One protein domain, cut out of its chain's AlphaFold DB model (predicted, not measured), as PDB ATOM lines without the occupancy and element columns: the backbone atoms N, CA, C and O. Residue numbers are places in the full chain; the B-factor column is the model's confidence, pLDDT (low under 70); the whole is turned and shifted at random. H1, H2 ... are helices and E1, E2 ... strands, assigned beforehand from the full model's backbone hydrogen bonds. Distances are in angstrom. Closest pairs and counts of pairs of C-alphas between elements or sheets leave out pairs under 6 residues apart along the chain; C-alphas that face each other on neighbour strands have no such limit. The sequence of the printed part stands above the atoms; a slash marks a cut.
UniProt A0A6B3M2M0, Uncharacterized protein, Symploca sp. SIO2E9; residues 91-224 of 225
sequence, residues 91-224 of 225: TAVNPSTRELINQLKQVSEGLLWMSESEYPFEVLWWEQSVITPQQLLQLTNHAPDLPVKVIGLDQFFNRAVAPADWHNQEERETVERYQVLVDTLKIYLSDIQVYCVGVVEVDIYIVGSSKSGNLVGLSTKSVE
ATOM      1  N   THR A  91     -42.944 -47.067   0.985       47.50
ATOM      2  CA  THR A  91     -43.037 -48.480   1.404       47.50
ATOM      3  C   THR A  91     -41.691 -49.180   1.651       47.50
ATOM      4  O   THR A  91     -41.668 -50.112   2.452       47.50
ATOM      5  N   ALA A  92     -40.578 -48.694   1.083       51.25
ATOM      6  CA  ALA A  92     -39.224 -49.221   1.316       51.25
ATOM      7  C   ALA A  92     -38.510 -48.604   2.538       51.25
ATOM      8  O   ALA A  92     -37.576 -49.188   3.086       51.25
ATOM      9  N   VAL A  93     -38.971 -47.445   3.017       55.53
ATOM     10  CA  VAL A  93     -38.371 -46.752   4.161       55.53
ATOM     11  C   VAL A  93     -38.814 -47.434   5.452       55.53
ATOM     12  O   VAL A  93     -40.016 -47.503   5.738       55.53
ATOM     13  N   ASN A  94     -37.845 -47.909   6.244       65.75
ATOM     14  CA  ASN A  94     -38.072 -48.463   7.581       65.75
ATOM     15  C   ASN A  94     -38.972 -47.503   8.393       65.75
ATOM     16  O   ASN A  94     -38.697 -46.299   8.400       65.75
ATOM     17  N   PRO A  95     -40.027 -47.987   9.077       63.91
ATOM     18  CA  PRO A  95     -40.958 -47.131   9.818       63.91
ATOM     19  C   PRO A  95     -40.251 -46.173  10.789       63.91
ATOM     20  O   PRO A  95     -40.610 -45.001  10.853       63.91
ATOM     21  N   SER A  96     -39.163 -46.615  11.426       72.50
ATOM     22  CA  SER A  96     -38.352 -45.765  12.312       72.50
ATOM     23  C   SER A  96     -37.635 -44.619  11.586       72.50
ATOM     24  O   SER A  96     -37.437 -43.545  12.147       72.50
ATOM     25  N   THR A  97     -37.257 -44.814  10.319       76.50
ATOM     26  CA  THR A  97     -36.643 -43.761   9.498       76.50
ATOM     27  C   THR A  97     -37.689 -42.736   9.056       76.50
ATOM     28  O   THR A  97     -37.398 -41.545   9.042       76.50
ATOM     29  N   ARG A  98     -38.929 -43.159   8.768       80.19
ATOM     30  CA  ARG A  98     -40.028 -42.225   8.452       80.19
ATOM     31  C   ARG A  98     -40.398 -41.355   9.649       80.19
ATOM     32  O   ARG A  98     -40.580 -40.153   9.491       80.19
ATOM     33  N   GLU A  99     -40.486 -41.952  10.836       82.88
ATOM     34  CA  GLU A  99     -40.726 -41.215  12.080       82.88
ATOM     35  C   GLU A  99     -39.635 -40.169  12.325       82.88
ATOM     36  O   GLU A  99     -39.953 -39.018  12.612       82.88
ATOM     37  N   LEU A 100     -38.365 -40.536  12.124       85.25
ATOM     38  CA  LEU A 100     -37.240 -39.607  12.221       85.25
ATOM     39  C   LEU A 100     -37.347 -38.453  11.214       85.25
ATOM     40  O   LEU A 100     -37.184 -37.298  11.594       85.25
ATOM     41  N   ILE A 101     -37.659 -38.743   9.948       86.62
ATOM     42  CA  ILE A 101     -37.849 -37.711   8.915       86.62
ATOM     43  C   ILE A 101     -38.962 -36.741   9.325       86.62
ATOM     44  O   ILE A 101     -38.789 -35.531   9.211       86.62
ATOM     45  N   ASN A 102     -40.086 -37.250   9.831       86.62
ATOM     46  CA  ASN A 102     -41.199 -36.411  10.274       86.62
ATOM     47  C   ASN A 102     -40.822 -35.541  11.478       86.62
ATOM     48  O   ASN A 102     -41.168 -34.362  11.506       86.62
ATOM     49  N   GLN A 103     -40.079 -36.090  12.440       85.88
ATOM     50  CA  GLN A 103     -39.577 -35.320  13.577       85.88
ATOM     51  C   GLN A 103     -38.629 -34.210  13.127       85.88
ATOM     52  O   GLN A 103     -38.801 -33.074  13.557       85.88
ATOM     53  N   LEU A 104     -37.681 -34.516  12.231       87.44
ATOM     54  CA  LEU A 104     -36.754 -33.527  11.679       87.44
ATOM     55  C   LEU A 104     -37.492 -32.406  10.948       87.44
ATOM     56  O   LEU A 104     -37.188 -31.244  11.189       87.44
ATOM     57  N   LYS A 105     -38.507 -32.744  10.142       88.38
ATOM     58  CA  LYS A 105     -39.359 -31.748   9.477       88.38
ATOM     59  C   LYS A 105     -40.042 -30.834  10.485       88.38
ATOM     60  O   LYS A 105     -40.016 -29.627  10.311       88.38
ATOM     61  N   GLN A 106     -40.615 -31.397  11.547       87.88
ATOM     62  CA  GLN A 106     -41.329 -30.619  12.556       87.88
ATOM     63  C   GLN A 106     -40.401 -29.668  13.327       87.88
ATOM     64  O   GLN A 106     -40.777 -28.531  13.598       87.88
ATOM     65  N   VAL A 107     -39.188 -30.105  13.688       86.94
ATOM     66  CA  VAL A 107     -38.243 -29.235  14.414       86.94
ATOM     67  C   VAL A 107     -37.607 -28.176  13.512       86.94
ATOM     68  O   VAL A 107     -37.239 -27.107  13.999       86.94
ATOM     69  N   SER A 108     -37.494 -28.449  12.210       88.81
ATOM     70  CA  SER A 108     -36.910 -27.531  11.231       88.81
ATOM     71  C   SER A 108     -37.934 -26.602  10.566       88.81
ATOM     72  O   SER A 108     -37.548 -25.655   9.884       88.81
ATOM     73  N   GLU A 109     -39.234 -26.849  10.748       87.38
ATOM     74  CA  GLU A 109     -40.315 -26.092  10.115       87.38
ATOM     75  C   GLU A 109     -40.290 -24.615  10.527       87.38
ATOM     76  O   GLU A 109     -40.391 -24.276  11.702       87.38
ATOM     77  N   GLY A 110     -40.141 -23.709   9.558       85.00
ATOM     78  CA  GLY A 110     -40.065 -22.269   9.826       85.00
ATOM     79  C   GLY A 110     -38.806 -21.840  10.587       85.00
ATOM     80  O   GLY A 110     -38.815 -20.786  11.221       85.00
ATOM     81  N   LEU A 111     -37.750 -22.660  10.593       88.62
ATOM     82  CA  LEU A 111     -36.418 -22.261  11.042       88.62
ATOM     83  C   LEU A 111     -35.575 -21.889   9.817       88.62
ATOM     84  O   LEU A 111     -35.447 -22.687   8.888       88.62
ATOM     85  N   LEU A 112     -35.017 -20.679   9.819       88.69
ATOM     86  CA  LEU A 112     -34.231 -20.142   8.708       88.69
ATOM     87  C   LEU A 112     -32.769 -19.993   9.117       88.69
ATOM     88  O   LEU A 112     -32.467 -19.401  10.155       88.69
ATOM     89  N   TRP A 113     -31.869 -20.515   8.288       88.50
ATOM     90  CA  TRP A 113     -30.435 -20.326   8.426       88.50
ATOM     91  C   TRP A 113     -30.058 -18.905   8.022       88.50
ATOM     92  O   TRP A 113     -30.187 -18.530   6.856       88.50
ATOM     93  N   MET A 114     -29.610 -18.119   9.001       82.38
ATOM     94  CA  MET A 114     -29.204 -16.733   8.801       82.38
ATOM     95  C   MET A 114     -27.733 -16.676   8.393       82.38
ATOM     96  O   MET A 114     -26.833 -16.950   9.190       82.38
ATOM     97  N   SER A 115     -27.504 -16.315   7.136       82.50
ATOM     98  CA  SER A 115     -26.192 -15.952   6.597       82.50
ATOM     99  C   SER A 115     -26.253 -14.494   6.132       82.50
ATOM    100  O   SER A 115     -26.656 -13.628   6.903       82.50
ATOM    101  N   GLU A 116     -25.934 -14.208   4.875       78.88
ATOM    102  CA  GLU A 116     -26.348 -12.963   4.214       78.88
ATOM    103  C   GLU A 116     -27.754 -13.047   3.622       78.88
ATOM    104  O   GLU A 116     -28.380 -12.044   3.290       78.88
ATOM    105  N   SER A 117     -28.244 -14.269   3.470       83.62
ATOM    106  CA  SER A 117     -29.603 -14.585   3.065       83.62
ATOM    107  C   SER A 117     -30.187 -15.614   4.023       83.62
ATOM    108  O   SER A 117     -29.456 -16.296   4.751       83.62
ATOM    109  N   GLU A 118     -31.512 -15.704   4.018       85.94
ATOM    110  CA  GLU A 118     -32.276 -16.600   4.877       85.94
ATOM    111  C   GLU A 118     -32.774 -17.791   4.061       85.94
ATOM    112  O   GLU A 118     -33.567 -17.630   3.132       85.94
ATOM    113  N   TYR A 119     -32.316 -18.995   4.411       88.88
ATOM    114  CA  TYR A 119     -32.728 -20.226   3.736       88.88
ATOM    115  C   TYR A 119     -33.342 -21.225   4.716       88.88
ATOM    116  O   TYR A 119     -32.827 -21.393   5.822       88.88
ATOM    117  N   PRO A 120     -34.427 -21.920   4.339       92.12
ATOM    118  CA  PRO A 120     -35.000 -22.965   5.174       92.12
ATOM    119  C   PRO A 120     -34.085 -24.192   5.243       92.12
ATOM    120  O   PRO A 120     -33.155 -24.365   4.449       92.12
ATOM    121  N   PHE A 121     -34.380 -25.064   6.202       91.44
ATOM    122  CA  PHE A 121     -33.815 -26.406   6.262       91.44
ATOM    123  C   PHE A 121     -34.727 -27.408   5.554       91.44
ATOM    124  O   PHE A 121     -35.920 -27.494   5.849       91.44
ATOM    125  N   GLU A 122     -34.147 -28.218   4.675       90.12
ATOM    126  CA  GLU A 122     -34.834 -29.298   3.968       90.12
ATOM    127  C   GLU A 122     -34.341 -30.658   4.460       90.12
ATOM    128  O   GLU A 122     -33.145 -30.868   4.625       90.12
ATOM    129  N   VAL A 123     -35.248 -31.605   4.708       89.81
ATOM    130  CA  VAL A 123     -34.864 -32.939   5.195       89.81
ATOM    131  C   VAL A 123     -34.433 -33.830   4.037       89.81
ATOM    132  O   VAL A 123     -35.175 -34.002   3.071       89.81
ATOM    133  N   LEU A 124     -33.270 -34.462   4.184       89.62
ATOM    134  CA  LEU A 124     -32.687 -35.380   3.211       89.62
ATOM    135  C   LEU A 124     -32.587 -36.799   3.767       89.62
ATOM    136  O   LEU A 124     -32.378 -37.013   4.964       89.62
ATOM    137  N   TRP A 125     -32.697 -37.781   2.876       87.62
ATOM    138  CA  TRP A 125     -32.504 -39.191   3.192       87.62
ATOM    139  C   TRP A 125     -31.961 -39.953   1.983       87.62
ATOM    140  O   TRP A 125     -32.426 -39.747   0.861       87.62
ATOM    141  N   TRP A 126     -31.019 -40.864   2.235       85.75
ATOM    142  CA  TRP A 126     -30.439 -41.749   1.230       85.75
ATOM    143  C   TRP A 126     -30.271 -43.180   1.768       85.75
ATOM    144  O   TRP A 126     -29.892 -43.385   2.924       85.75
ATOM    145  N   GLU A 127     -30.484 -44.176   0.903       82.94
ATOM    146  CA  GLU A 127     -30.287 -45.613   1.185       82.94
ATOM    147  C   GLU A 127     -28.798 -46.012   1.183       82.94
ATOM    148  O   GLU A 127     -28.347 -46.862   0.419       82.94
ATOM    149  N   GLN A 128     -27.995 -45.363   2.025       81.06
ATOM    150  CA  GLN A 128     -26.566 -45.643   2.181       81.06
ATOM    151  C   GLN A 128     -26.107 -45.314   3.599       81.06
ATOM    152  O   GLN A 128     -26.670 -44.438   4.248       81.06
ATOM    153  N   SER A 129     -25.074 -46.000   4.080       73.62
ATOM    154  CA  SER A 129     -24.583 -45.849   5.455       73.62
ATOM    155  C   SER A 129     -23.468 -44.817   5.604       73.62
ATOM    156  O   SER A 129     -23.342 -44.217   6.668       73.62
ATOM    157  N   VAL A 130     -22.669 -44.617   4.552       80.12
ATOM    158  CA  VAL A 130     -21.505 -43.724   4.520       80.12
ATOM    159  C   VAL A 130     -21.468 -43.024   3.170       80.12
ATOM    160  O   VAL A 130     -21.766 -43.633   2.143       80.12
ATOM    161  N   ILE A 131     -21.077 -41.755   3.177       85.94
ATOM    162  CA  ILE A 131     -20.925 -40.937   1.982       85.94
ATOM    163  C   ILE A 131     -19.547 -40.279   2.002       85.94
ATOM    164  O   ILE A 131     -19.077 -39.820   3.039       85.94
ATOM    165  N   THR A 132     -18.874 -40.272   0.857       88.38
ATOM    166  CA  THR A 132     -17.656 -39.482   0.641       88.38
ATOM    167  C   THR A 132     -18.015 -38.127   0.026       88.38
ATOM    168  O   THR A 132     -19.048 -38.027  -0.639       88.38
ATOM    169  N   PRO A 133     -17.173 -37.086   0.164       88.44
ATOM    170  CA  PRO A 133     -17.410 -35.794  -0.487       88.44
ATOM    171  C   PRO A 133     -17.714 -35.910  -1.989       88.44
ATOM    172  O   PRO A 133     -18.604 -35.246  -2.502       88.44
ATOM    173  N   GLN A 134     -17.029 -36.808  -2.697       87.62
ATOM    174  CA  GLN A 134     -17.229 -37.039  -4.126       87.62
ATOM    175  C   GLN A 134     -18.592 -37.677  -4.424       87.62
ATOM    176  O   GLN A 134     -19.252 -37.296  -5.387       87.62
ATOM    177  N   GLN A 135     -19.034 -38.627  -3.595       87.31
ATOM    178  CA  GLN A 135     -20.371 -39.218  -3.712       87.31
ATOM    179  C   GLN A 135     -21.468 -38.210  -3.370       87.31
ATOM    180  O   GLN A 135     -22.514 -38.226  -4.009       87.31
ATOM    181  N   LEU A 136     -21.226 -37.317  -2.403       88.88
ATOM    182  CA  LEU A 136     -22.133 -36.211  -2.107       88.88
ATOM    183  C   LEU A 136     -22.338 -35.344  -3.344       88.88
ATOM    184  O   LEU A 136     -23.487 -35.133  -3.719       88.88
ATOM    185  N   LEU A 137     -21.260 -34.920  -4.012       88.81
ATOM    186  CA  LEU A 137     -21.358 -34.126  -5.244       88.81
ATOM    187  C   LEU A 137     -22.179 -34.845  -6.323       88.81
ATOM    188  O   LEU A 137     -23.052 -34.241  -6.934       88.81
ATOM    189  N   GLN A 138     -21.971 -36.152  -6.506       88.19
ATOM    190  CA  GLN A 138     -22.757 -36.950  -7.454       88.19
ATOM    191  C   GLN A 138     -24.245 -37.025  -7.083       88.19
ATOM    192  O   GLN A 138     -25.100 -36.868  -7.951       88.19
ATOM    193  N   LEU A 139     -24.564 -37.248  -5.805       85.75
ATOM    194  CA  LEU A 139     -25.942 -37.378  -5.315       85.75
ATOM    195  C   LEU A 139     -26.717 -36.062  -5.339       85.75
ATOM    196  O   LEU A 139     -27.934 -36.058  -5.491       85.75
ATOM    197  N   THR A 140     -26.003 -34.953  -5.187       86.12
ATOM    198  CA  THR A 140     -26.554 -33.592  -5.176       86.12
ATOM    199  C   THR A 140     -26.457 -32.907  -6.540       86.12
ATOM    200  O   THR A 140     -26.879 -31.765  -6.682       86.12
ATOM    201  N   ASN A 141     -25.968 -33.630  -7.556       87.31
ATOM    202  CA  ASN A 141     -25.793 -33.166  -8.932       87.31
ATOM    203  C   ASN A 141     -24.910 -31.906  -9.056       87.31
ATOM    204  O   ASN A 141     -25.126 -31.052  -9.917       87.31
ATOM    205  N   HIS A 142     -23.903 -31.814  -8.191       88.38
ATOM    206  CA  HIS A 142     -22.888 -30.768  -8.193       88.38
ATOM    207  C   HIS A 142     -21.712 -31.125  -9.099       88.38
ATOM    208  O   HIS A 142     -21.416 -32.297  -9.351       88.38
ATOM    209  N   ALA A 143     -21.002 -30.102  -9.578       87.25
ATOM    210  CA  ALA A 143     -19.810 -30.319 -10.385       87.25
ATOM    211  C   ALA A 143     -18.696 -30.980  -9.536       87.25
ATOM    212  O   ALA A 143     -18.491 -30.601  -8.379       87.25
ATOM    213  N   PRO A 144     -17.980 -31.987 -10.073       85.88
ATOM    214  CA  PRO A 144     -17.031 -32.801  -9.304       85.88
ATOM    215  C   PRO A 144     -15.769 -32.038  -8.867       85.88
ATOM    216  O   PRO A 144     -15.006 -32.534  -8.042       85.88
ATOM    217  N   ASP A 145     -15.532 -30.865  -9.448       87.19
ATOM    218  CA  ASP A 145     -14.425 -29.951  -9.178       87.19
ATOM    219  C   ASP A 145     -14.764 -28.877  -8.133       87.19
ATOM    220  O   ASP A 145     -13.882 -28.101  -7.753       87.19
ATOM    221  N   LEU A 146     -16.005 -28.839  -7.629       90.06
ATOM    222  CA  LEU A 146     -16.378 -27.899  -6.578       90.06
ATOM    223  C   LEU A 146     -15.641 -28.201  -5.265       90.06
ATOM    224  O   LEU A 146     -15.521 -29.361  -4.858       90.06
ATOM    225  N   PRO A 147     -15.170 -27.159  -4.559       90.62
ATOM    226  CA  PRO A 147     -14.549 -27.340  -3.261       90.62
ATOM    227  C   PRO A 147     -15.592 -27.823  -2.251       90.62
ATOM    228  O   PRO A 147     -16.642 -27.202  -2.077       90.62
ATOM    229  N   VAL A 148     -15.272 -28.921  -1.562       93.19
ATOM    230  CA  VAL A 148     -16.081 -29.465  -0.467       93.19
ATOM    231  C   VAL A 148     -15.294 -29.371   0.827       93.19
ATOM    232  O   VAL A 148     -14.212 -29.948   0.961       93.19
ATOM    233  N   LYS A 149     -15.849 -28.661   1.804       93.12
ATOM    234  CA  LYS A 149     -15.303 -28.560   3.155       93.12
ATOM    235  C   LYS A 149     -16.145 -29.404   4.100       93.12
ATOM    236  O   LYS A 149     -17.355 -29.227   4.172       93.12
ATOM    237  N   VAL A 150     -15.495 -30.289   4.849       93.56
ATOM    238  CA  VAL A 150     -16.155 -31.106   5.874       93.56
ATOM    239  C   VAL A 150     -15.848 -30.518   7.246       93.56
ATOM    240  O   VAL A 150     -14.680 -30.332   7.592       93.56
ATOM    241  N   ILE A 151     -16.887 -30.212   8.016       94.06
ATOM    242  CA  ILE A 151     -16.795 -29.707   9.390       94.06
ATOM    243  C   ILE A 151     -17.717 -30.503  10.320       94.06
ATOM    244  O   ILE A 151     -18.617 -31.219   9.880       94.06
ATOM    245  N   GLY A 152     -17.479 -30.398  11.628       93.00
ATOM    246  CA  GLY A 152     -18.333 -31.027  12.636       93.00
ATOM    247  C   GLY A 152     -19.629 -30.248  12.876       93.00
ATOM    248  O   GLY A 152     -19.664 -29.027  12.715       93.00
ATOM    249  N   LEU A 153     -20.670 -30.948  13.335       92.44
ATOM    250  CA  LEU A 153     -21.972 -30.357  13.671       92.44
ATOM    251  C   LEU A 153     -21.843 -29.186  14.657       92.44
ATOM    252  O   LEU A 153     -22.380 -28.108  14.418       92.44
ATOM    253  N   ASP A 154     -21.082 -29.381  15.737       90.06
ATOM    254  CA  ASP A 154     -20.874 -28.353  16.762       90.06
ATOM    255  C   ASP A 154     -20.175 -27.117  16.197       90.06
ATOM    256  O   ASP A 154     -20.529 -25.996  16.540       90.06
ATOM    257  N   GLN A 155     -19.207 -27.309  15.295       91.06
ATOM    258  CA  GLN A 155     -18.492 -26.204  14.664       91.06
ATOM    259  C   GLN A 155     -19.416 -25.372  13.769       91.06
ATOM    260  O   GLN A 155     -19.290 -24.149  13.749       91.06
ATOM    261  N   PHE A 156     -20.332 -26.026  13.051       90.56
ATOM    262  CA  PHE A 156     -21.307 -25.360  12.190       90.56
ATOM    263  C   PHE A 156     -22.332 -24.561  13.007       90.56
ATOM    264  O   PHE A 156     -22.516 -23.368  12.773       90.56
ATOM    265  N   PHE A 157     -22.941 -25.184  14.019       90.19
ATOM    266  CA  PHE A 157     -23.989 -24.550  14.822       90.19
ATOM    267  C   PHE A 157     -23.470 -23.635  15.936       90.19
ATOM    268  O   PHE A 157     -24.276 -22.930  16.534       90.19
ATOM    269  N   ASN A 158     -22.158 -23.582  16.195       88.06
ATOM    270  CA  ASN A 158     -21.566 -22.836  17.315       88.06
ATOM    271  C   ASN A 158     -22.102 -21.400  17.449       88.06
ATOM    272  O   ASN A 158     -22.406 -20.951  18.546       88.06
ATOM    273  N   ARG A 159     -22.248 -20.683  16.327       83.94
ATOM    274  CA  ARG A 159     -22.778 -19.310  16.327       83.94
ATOM    275  C   ARG A 159     -24.297 -19.253  16.490       83.94
ATOM    276  O   ARG A 159     -24.786 -18.349  17.148       83.94
ATOM    277  N   ALA A 160     -25.022 -20.213  15.919       83.81
ATOM    278  CA  ALA A 160     -26.483 -20.251  15.936       83.81
ATOM    279  C   ALA A 160     -27.062 -20.684  17.295       83.81
ATOM    280  O   ALA A 160     -28.165 -20.282  17.648       83.81
ATOM    281  N   VAL A 161     -26.325 -21.489  18.070       85.69
ATOM    282  CA  VAL A 161     -26.761 -21.946  19.404       85.69
ATOM    283  C   VAL A 161     -26.216 -21.102  20.558       85.69
ATOM    284  O   VAL A 161     -26.592 -21.342  21.707       85.69
ATOM    285  N   ALA A 162     -25.327 -20.144  20.280       82.62
ATOM    286  CA  ALA A 162     -24.730 -19.293  21.298       82.62
ATOM    287  C   ALA A 162     -25.717 -18.190  21.717       82.62
ATOM    288  O   ALA A 162     -26.022 -17.307  20.912       82.62
ATOM    289  N   PRO A 163     -26.211 -18.193  22.970       76.75
ATOM    290  CA  PRO A 163     -26.990 -17.074  23.467       76.75
ATOM    291  C   PRO A 163     -26.072 -15.860  23.623       76.75
ATOM    292  O   PRO A 163     -24.952 -15.983  24.124       76.75
ATOM    293  N   ALA A 164     -26.554 -14.685  23.233       77.19
ATOM    294  CA  ALA A 164     -25.870 -13.437  23.513       77.19
ATOM    295  C   ALA A 164     -26.759 -12.524  24.358       77.19
ATOM    296  O   ALA A 164     -27.967 -12.443  24.148       77.19
ATOM    297  N   ASP A 165     -26.150 -11.809  25.305       73.81
ATOM    298  CA  ASP A 165     -26.872 -10.953  26.260       73.81
ATOM    299  C   ASP A 165     -27.603  -9.775  25.593       73.81
ATOM    300  O   ASP A 165     -28.463  -9.141  26.200       73.81
ATOM    301  N   TRP A 166     -27.263  -9.477  24.338       77.25
ATOM    302  CA  TRP A 166     -27.883  -8.441  23.519       77.25
ATOM    303  C   TRP A 166     -29.037  -8.959  22.646       77.25
ATOM    304  O   TRP A 166     -29.633  -8.160  21.926       77.25
ATOM    305  N   HIS A 167     -29.377 -10.252  22.721       78.75
ATOM    306  CA  HIS A 167     -30.497 -10.819  21.974       78.75
ATOM    307  C   HIS A 167     -31.849 -10.343  22.518       78.75
ATOM    308  O   HIS A 167     -32.099 -10.316  23.730       78.75
ATOM    309  N   ASN A 168     -32.766 -10.035  21.609       82.94
ATOM    310  CA  ASN A 168     -34.160  -9.765  21.936       82.94
ATOM    311  C   ASN A 168     -34.911 -11.073  22.310       82.94
ATOM    312  O   ASN A 168     -34.323 -12.143  22.469       82.94
ATOM    313  N   GLN A 169     -36.221 -11.008  22.574       85.25
ATOM    314  CA  GLN A 169     -37.006 -12.208  22.926       85.25
ATOM    315  C   GLN A 169     -37.116 -13.208  21.760       85.25
ATOM    316  O   GLN A 169     -36.958 -14.402  21.983       85.25
ATOM    317  N   GLU A 170     -37.316 -12.728  20.535       83.12
ATOM    318  CA  GLU A 170     -37.477 -13.545  19.323       83.12
ATOM    319  C   GLU A 170     -36.169 -14.250  18.915       83.12
ATOM    320  O   GLU A 170     -36.153 -15.430  18.564       83.12
ATOM    321  N   GLU A 171     -35.038 -13.559  19.046       82.25
ATOM    322  CA  GLU A 171     -33.701 -14.109  18.812       82.25
ATOM    323  C   GLU A 171     -33.360 -15.189  19.845       82.25
ATOM    324  O   GLU A 171     -32.783 -16.219  19.498       82.25
ATOM    325  N   ARG A 172     -33.760 -15.009  21.112       85.56
ATOM    326  CA  ARG A 172     -33.595 -16.045  22.145       85.56
ATOM    327  C   ARG A 172     -34.433 -17.285  21.851       85.56
ATOM    328  O   ARG A 172     -33.905 -18.389  21.935       85.56
ATOM    329  N   GLU A 173     -35.688 -17.110  21.444       87.94
ATOM    330  CA  GLU A 173     -36.549 -18.221  21.018       87.94
ATOM    331  C   GLU A 173     -35.951 -18.958  19.813       87.94
ATOM    332  O   GLU A 173     -35.940 -20.187  19.767       87.94
ATOM    333  N   THR A 174     -35.368 -18.226  18.864       87.12
ATOM    334  CA  THR A 174     -34.682 -18.818  17.709       87.12
ATOM    335  C   THR A 174     -33.459 -19.640  18.129       87.12
ATOM    336  O   THR A 174     -33.294 -20.770  17.664       87.12
ATOM    337  N   VAL A 175     -32.637 -19.133  19.053       88.50
ATOM    338  CA  VAL A 175     -31.493 -19.874  19.619       88.50
ATOM    339  C   VAL A 175     -31.951 -21.160  20.317       88.50
ATOM    340  O   VAL A 175     -31.351 -22.215  20.111       88.50
ATOM    341  N   GLU A 176     -33.033 -21.113  21.099       89.31
ATOM    342  CA  GLU A 176     -33.607 -22.304  21.742       89.31
ATOM    343  C   GLU A 176     -34.074 -23.338  20.706       89.31
ATOM    344  O   GLU A 176     -33.799 -24.532  20.846       89.31
ATOM    345  N   ARG A 177     -34.709 -22.897  19.613       90.94
ATOM    346  CA  ARG A 177     -35.104 -23.787  18.508       90.94
ATOM    347  C   ARG A 177     -33.895 -24.447  17.843       90.94
ATOM    348  O   ARG A 177     -33.936 -25.647  17.570       90.94
ATOM    349  N   TYR A 178     -32.807 -23.705  17.638       90.94
ATOM    350  CA  TYR A 178     -31.549 -24.268  17.140       90.94
ATOM    351  C   TYR A 178     -30.951 -25.302  18.097       90.94
ATOM    352  O   TYR A 178     -30.476 -26.343  17.646       90.94
ATOM    353  N   GLN A 179     -31.002 -25.060  19.407       90.44
ATOM    354  CA  GLN A 179     -30.537 -26.027  20.407       90.44
ATOM    355  C   GLN A 179     -31.351 -27.326  20.339       90.44
ATOM    356  O   GLN A 179     -30.770 -28.407  20.244       90.44
ATOM    357  N   VAL A 180     -32.684 -27.227  20.268       90.69
ATOM    358  CA  VAL A 180     -33.575 -28.393  20.117       90.69
ATOM    359  C   VAL A 180     -33.281 -29.166  18.828       90.69
ATOM    360  O   VAL A 180     -33.251 -30.400  18.846       90.69
ATOM    361  N   LEU A 181     -33.031 -28.471  17.715       90.75
ATOM    362  CA  LEU A 181     -32.655 -29.096  16.446       90.75
ATOM    363  C   LEU A 181     -31.350 -29.895  16.580       90.75
ATOM    364  O   LEU A 181     -31.297 -31.068  16.208       90.75
ATOM    365  N   VAL A 182     -30.307 -29.272  17.132       91.06
ATOM    366  CA  VAL A 182     -28.985 -29.893  17.302       91.06
ATOM    367  C   VAL A 182     -29.057 -31.099  18.236       91.06
ATOM    368  O   VAL A 182     -28.478 -32.144  17.930       91.06
ATOM    369  N   ASP A 183     -29.798 -30.995  19.336       89.19
ATOM    370  CA  ASP A 183     -29.993 -32.102  20.271       89.19
ATOM    371  C   ASP A 183     -30.753 -33.258  19.618       89.19
ATOM    372  O   ASP A 183     -30.361 -34.418  19.757       89.19
ATOM    373  N   THR A 184     -31.788 -32.955  18.830       88.69
ATOM    374  CA  THR A 184     -32.539 -33.955  18.059       88.69
ATOM    375  C   THR A 184     -31.610 -34.704  17.102       88.69
ATOM    376  O   THR A 184     -31.590 -35.937  17.099       88.69
ATOM    377  N   LEU A 185     -30.772 -33.986  16.348       90.50
ATOM    378  CA  LEU A 185     -29.791 -34.601  15.450       90.50
ATOM    379  C   LEU A 185     -28.836 -35.526  16.217       90.50
ATOM    380  O   LEU A 185     -28.652 -36.672  15.814       90.50
ATOM    381  N   LYS A 186     -28.293 -35.084  17.356       89.69
ATOM    382  CA  LYS A 186     -27.368 -35.876  18.188       89.69
ATOM    383  C   LYS A 186     -28.011 -37.101  18.847       89.69
ATOM    384  O   LYS A 186     -27.321 -38.082  19.111       89.69
ATOM    385  N   ILE A 187     -29.310 -37.057  19.145       87.38
ATOM    386  CA  ILE A 187     -30.039 -38.177  19.761       87.38
ATOM    387  C   ILE A 187     -30.292 -39.298  18.748       87.38
ATOM    388  O   ILE A 187     -30.217 -40.484  19.098       87.38
ATOM    389  N   TYR A 188     -30.629 -38.937  17.508       86.12
ATOM    390  CA  TYR A 188     -31.087 -39.896  16.502       86.12
ATOM    391  C   TYR A 188     -30.015 -40.322  15.499       86.12
ATOM    392  O   TYR A 188     -30.102 -41.435  14.970       86.12
ATOM    393  N   LEU A 189     -29.019 -39.470  15.250       89.38
ATOM    394  CA  LEU A 189     -27.963 -39.702  14.271       89.38
ATOM    395  C   LEU A 189     -26.621 -39.952  14.959       89.38
ATOM    396  O   LEU A 189     -26.320 -39.418  16.023       89.38
ATOM    397  N   SER A 190     -25.802 -40.783  14.327       88.56
ATOM    398  CA  SER A 190     -24.402 -41.028  14.682       88.56
ATOM    399  C   SER A 190     -23.493 -40.563  13.545       88.56
ATOM    400  O   SER A 190     -23.961 -40.387  12.420       88.56
ATOM    401  N   ASP A 191     -22.213 -40.329  13.846       89.31
ATOM    402  CA  ASP A 191     -21.195 -39.923  12.863       89.31
ATOM    403  C   ASP A 191     -21.607 -38.707  12.010       89.31
ATOM    404  O   ASP A 191     -21.416 -38.669  10.796       89.31
ATOM    405  N   ILE A 192     -22.206 -37.704  12.661       92.19
ATOM    406  CA  ILE A 192     -22.768 -36.529  11.989       92.19
ATOM    407  C   ILE A 192     -21.649 -35.666  11.406       92.19
ATOM    408  O   ILE A 192     -20.744 -35.224  12.120       92.19
ATOM    409  N   GLN A 193     -21.755 -35.372  10.115       93.19
ATOM    410  CA  GLN A 193     -20.821 -34.537   9.372       93.19
ATOM    411  C   GLN A 193     -21.572 -33.455   8.606       93.19
ATOM    412  O   GLN A 193     -22.677 -33.671   8.109       93.19
ATOM    413  N   VAL A 194     -20.956 -32.279   8.511       94.81
ATOM    414  CA  VAL A 194     -21.488 -31.150   7.753       94.81
ATOM    415  C   VAL A 194     -20.587 -30.904   6.557       94.81
ATOM    416  O   VAL A 194     -19.387 -30.676   6.711       94.81
ATOM    417  N   TYR A 195     -21.172 -30.954   5.371       94.19
ATOM    418  CA  TYR A 195     -20.499 -30.746   4.103       94.19
ATOM    419  C   TYR A 195     -20.916 -29.400   3.532       94.19
ATOM    420  O   TYR A 195     -22.092 -29.182   3.268       94.19
ATOM    421  N   CYS A 196     -19.954 -28.513   3.336       93.06
ATOM    422  CA  CYS A 196     -20.143 -27.219   2.698       93.06
ATOM    423  C   CYS A 196     -19.574 -27.300   1.280       93.06
ATOM    424  O   CYS A 196     -18.374 -27.538   1.122       93.06
ATOM    425  N   VAL A 197     -20.421 -27.131   0.269       93.06
ATOM    426  CA  VAL A 197     -20.078 -27.238  -1.153       93.06
ATOM    427  C   VAL A 197     -20.168 -25.857  -1.787       93.06
ATOM    428  O   VAL A 197     -21.240 -25.265  -1.787       93.06
ATOM    429  N   GLY A 198     -19.065 -25.351  -2.341       89.38
ATOM    430  CA  GLY A 198     -19.027 -24.044  -3.012       89.38
ATOM    431  C   GLY A 198     -18.180 -22.990  -2.294       89.38
ATOM    432  O   GLY A 198     -17.472 -23.287  -1.332       89.38
ATOM    433  N   VAL A 199     -18.204 -21.762  -2.825       84.56
ATOM    434  CA  VAL A 199     -17.373 -20.631  -2.354       84.56
ATOM    435  C   VAL A 199     -18.199 -19.365  -2.130       84.56
ATOM    436  O   VAL A 199     -18.057 -18.749  -1.088       84.56
ATOM    437  N   VAL A 200     -19.036 -18.983  -3.100       85.38
ATOM    438  CA  VAL A 200     -19.898 -17.783  -3.030       85.38
ATOM    439  C   VAL A 200     -21.300 -18.176  -2.574       85.38
ATOM    440  O   VAL A 200     -21.804 -17.701  -1.563       85.38
ATOM    441  N   GLU A 201     -21.908 -19.122  -3.288       87.44
ATOM    442  CA  GLU A 201     -23.072 -19.857  -2.806       87.44
ATOM    443  C   GLU A 201     -22.579 -21.188  -2.249       87.44
ATOM    444  O   GLU A 201     -21.970 -21.983  -2.969       87.44
ATOM    445  N   VAL A 202     -22.793 -21.391  -0.956       91.19
ATOM    446  CA  VAL A 202     -22.367 -22.575  -0.225       91.19
ATOM    447  C   VAL A 202     -23.594 -23.413   0.100       91.19
ATOM    448  O   VAL A 202     -24.392 -23.060   0.971       91.19
ATOM    449  N   ASP A 203     -23.728 -24.547  -0.576       92.56
ATOM    450  CA  ASP A 203     -24.727 -25.553  -0.238       92.56
ATOM    451  C   ASP A 203     -24.231 -26.385   0.943       92.56
ATOM    452  O   ASP A 203     -23.125 -26.931   0.938       92.56
ATOM    453  N   ILE A 204     -25.042 -26.454   1.989       93.62
ATOM    454  CA  ILE A 204     -24.693 -27.086   3.255       93.62
ATOM    455  C   ILE A 204     -25.536 -28.339   3.426       93.62
ATOM    456  O   ILE A 204     -26.762 -28.277   3.420       93.62
ATOM    457  N   TYR A 205     -24.874 -29.465   3.666       94.56
ATOM    458  CA  TYR A 205     -25.499 -30.757   3.917       94.56
ATOM    459  C   TYR A 205     -25.046 -31.295   5.272       94.56
ATOM    460  O   TYR A 205     -23.886 -31.653   5.456       94.56
ATOM    461  N   ILE A 206     -25.962 -31.359   6.229       94.19
ATOM    462  CA  ILE A 206     -25.767 -31.946   7.555       94.19
ATOM    463  C   ILE A 206     -26.283 -33.374   7.487       94.19
ATOM    464  O   ILE A 206     -27.487 -33.577   7.402       94.19
ATOM    465  N   VAL A 207     -25.408 -34.372   7.515       92.81
ATOM    466  CA  VAL A 207     -25.798 -35.771   7.297       92.81
ATOM    467  C   VAL A 207     -25.214 -36.661   8.379       92.81
ATOM    468  O   VAL A 207     -24.090 -36.456   8.832       92.81
ATOM    469  N   GLY A 208     -25.987 -37.651   8.811       91.19
ATOM    470  CA  GLY A 208     -25.555 -38.627   9.801       91.19
ATOM    471  C   GLY A 208     -26.222 -39.978   9.593       91.19
ATOM    472  O   GLY A 208     -27.263 -40.102   8.941       91.19
ATOM    473  N   SER A 209     -25.607 -41.011  10.148       90.06
ATOM    474  CA  SER A 209     -26.092 -42.379  10.028       90.06
ATOM    475  C   SER A 209     -27.165 -42.636  11.086       90.06
ATOM    476  O   SER A 209     -26.946 -42.475  12.288       90.06
ATOM    477  N   SER A 210     -28.350 -43.043  10.643       86.50
ATOM    478  CA  SER A 210     -29.430 -43.493  11.523       86.50
ATOM    479  C   SER A 210     -29.173 -44.916  12.031       86.50
ATOM    480  O   SER A 210     -28.452 -45.700  11.414       86.50
ATOM    481  N   LYS A 211     -29.855 -45.315  13.113       81.25
ATOM    482  CA  LYS A 211     -29.792 -46.694  13.654       81.25
ATOM    483  C   LYS A 211     -30.211 -47.780  12.658       81.25
ATOM    484  O   LYS A 211     -29.863 -48.940  12.846       81.25
ATOM    485  N   SER A 212     -30.963 -47.408  11.622       76.25
ATOM    486  CA  SER A 212     -31.374 -48.318  10.548       76.25
ATOM    487  C   SER A 212     -30.285 -48.529   9.488       76.25
ATOM    488  O   SER A 212     -30.490 -49.324   8.580       76.25
ATOM    489  N   GLY A 213     -29.151 -47.825   9.580       80.12
ATOM    490  CA  GLY A 213     -28.074 -47.873   8.589       80.12
ATOM    491  C   GLY A 213     -28.280 -46.951   7.384       80.12
ATOM    492  O   GLY A 213     -27.473 -46.992   6.463       80.12
ATOM    493  N   ASN A 214     -29.323 -46.114   7.397       85.50
ATOM    494  CA  ASN A 214     -29.584 -45.111   6.362       85.50
ATOM    495  C   ASN A 214     -28.990 -43.755   6.747       85.50
ATOM    496  O   ASN A 214     -29.052 -43.380   7.922       85.50
ATOM    497  N   LEU A 215     -28.524 -42.998   5.761       88.94
ATOM    498  CA  LEU A 215     -28.118 -41.608   5.906       88.94
ATOM    499  C   LEU A 215     -29.361 -40.722   5.932       88.94
ATOM    500  O   LEU A 215     -30.200 -40.773   5.035       88.94
ATOM    501  N   VAL A 216     -29.478 -39.922   6.985       90.31
ATOM    502  CA  VAL A 216     -30.545 -38.936   7.171       90.31
ATOM    503  C   VAL A 216     -29.889 -37.613   7.528       90.31
ATOM    504  O   VAL A 216     -28.856 -37.585   8.202       90.31
ATOM    505  N   GLY A 217     -30.466 -36.512   7.066       90.94
ATOM    506  CA  GLY A 217     -29.854 -35.211   7.237       90.94
ATOM    507  C   GLY A 217     -30.767 -34.031   6.967       90.94
ATOM    508  O   GLY A 217     -31.967 -34.181   6.743       90.94
ATOM    509  N   LEU A 218     -30.153 -32.854   6.981       93.44
ATOM    510  CA  LEU A 218     -30.738 -31.576   6.609       93.44
ATOM    511  C   LEU A 218     -29.856 -30.912   5.552       93.44
ATOM    512  O   LEU A 218     -28.633 -30.959   5.663       93.44
ATOM    513  N   SER A 219     -30.456 -30.249   4.574       93.50
ATOM    514  CA  SER A 219     -29.772 -29.312   3.689       93.50
ATOM    515  C   SER A 219     -30.236 -27.889   3.917       93.50
ATOM    516  O   SER A 219     -31.392 -27.639   4.244       93.50
ATOM    517  N   THR A 220     -29.320 -26.952   3.729       93.88
ATOM    518  CA  THR A 220     -29.610 -25.522   3.664       93.88
ATOM    519  C   THR A 220     -28.599 -24.847   2.738       93.88
ATOM    520  O   THR A 220     -27.651 -25.486   2.280       93.88
ATOM    521  N   LYS A 221     -28.788 -23.562   2.453       92.25
ATOM    522  CA  LYS A 221     -27.879 -22.763   1.632       92.25
ATOM    523  C   LYS A 221     -27.380 -21.567   2.438       92.25
ATOM    524  O   LYS A 221     -28.090 -21.021   3.279       92.25
ATOM    525  N   SER A 222     -26.141 -21.177   2.187       89.00
ATOM    526  CA  SER A 222     -25.530 -19.957   2.706       89.00
ATOM    527  C   SER A 222     -24.950 -19.173   1.542       89.00
ATOM    528  O   SER A 222     -24.366 -19.759   0.635       89.00
ATOM    529  N   VAL A 223     -25.096 -17.855   1.570       87.12
ATOM    530  CA  VAL A 223     -24.499 -16.954   0.576       87.12
ATOM    531  C   VAL A 223     -23.489 -16.062   1.291       87.12
ATOM    532  O   VAL A 223     -23.755 -15.628   2.413       87.12
ATOM    533  N   GLU A 224     -22.334 -15.859   0.663       78.56
ATOM    534  CA  GLU A 224     -21.254 -14.970   1.107       78.56
ATOM    535  C   GLU A 224     -20.919 -14.004  -0.049       78.56
ATOM    536  O   GLU A 224     -20.695 -14.457  -1.177       78.56
TER     537      GLU A 224
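This is residues 91 to 224 of the 225 residues of an uncharacterized protein of Symploca sp. SIO2E9 (UniProt A0A6B3M2M0). What would one see first? A strongly twisted sheet of five antiparallel strands, in the order E3 E7 E6 E5 E4, has two long helices, H1 and H4, side by side and running opposite ways over one face. The short helices H2 and H3 are on opposite faces, and the small hairpin of E1 and E2 packs on E7. What is the make-up? The printed part has 134 residues, with four named helices and seven named strands in the order H1 E1 E2 E3 H2 E4 H3 H4 E5 E6 E7, and its class is mixed. It is compact, with a radius of gyration of the C-alphas of 15.0 A and spans of 45 by 37 by 21 A.

Where does the printed part begin? H1, residues 95 to 108, is on the sheet over E7, residues 215 to 223, at a height over the sheet of 8.7 A, and runs along the strands; their closest C-alphas, Ile 101 and Val 216, are 7.6 A apart. The hairpin of E1, residues 112 to 114, and E2, residues 118 to 120, has N 113 and O 119 at 2.8 A. E2 runs on into E3, residues 122 to 126, at 45 degrees. How are the sheet's strands paired? E5, residues 189 to 197, E6, residues 201 to 210, and E7 form a meander, each strand the antiparallel neighbour of the one before, with N 195 and O 205 at 2.8 A and N 206 and O 218 at 2.8 A. The edge strands are E3, with N 124 and O 217 of E7 at 2.9 A, and E4, residues 148 to 152, with N 149 and O 196 of E5 at 2.8 A. How do the other helices stand? H4, residues 169 to 188, touches H1 at a shallow tilt of 17 degrees, opposite ways, with Val 107 and Leu 181 the closest C-alphas at 5.9 A; both are on one face of the sheet, as two layers. H3, residues 153 to 157, is on the same face as H4, and H2, residues 133 to 139, is on the opposite face. In H1, H2, H3 and H4 every O i to N i+4 pair is within hydrogen-bond range.

Where do the long helices begin? H1 begins at C-alpha 95, (-40.958, -47.131, 9.818), and is 20.1 A long; H4 begins at C-alpha 169, (-37.006, -12.208, 22.926), and is 29.0 A long. How long are the long strands? E5 is 21.3 A, E6 28.4 A and E7 25.5 A long, and E7 ends at C-alpha 223, (-24.499, -16.954, 0.576).

How far does it reach? The two C-alphas farthest apart, those of Thr 91 and Trp 166, are 48.2 A apart. Is it complete and sure? The printed part has no cut, and the link from H3 to H4 is long, with 11 residues. Mean pLDDT of the printed part is 86.2, and residues 91 to 95 are under 70.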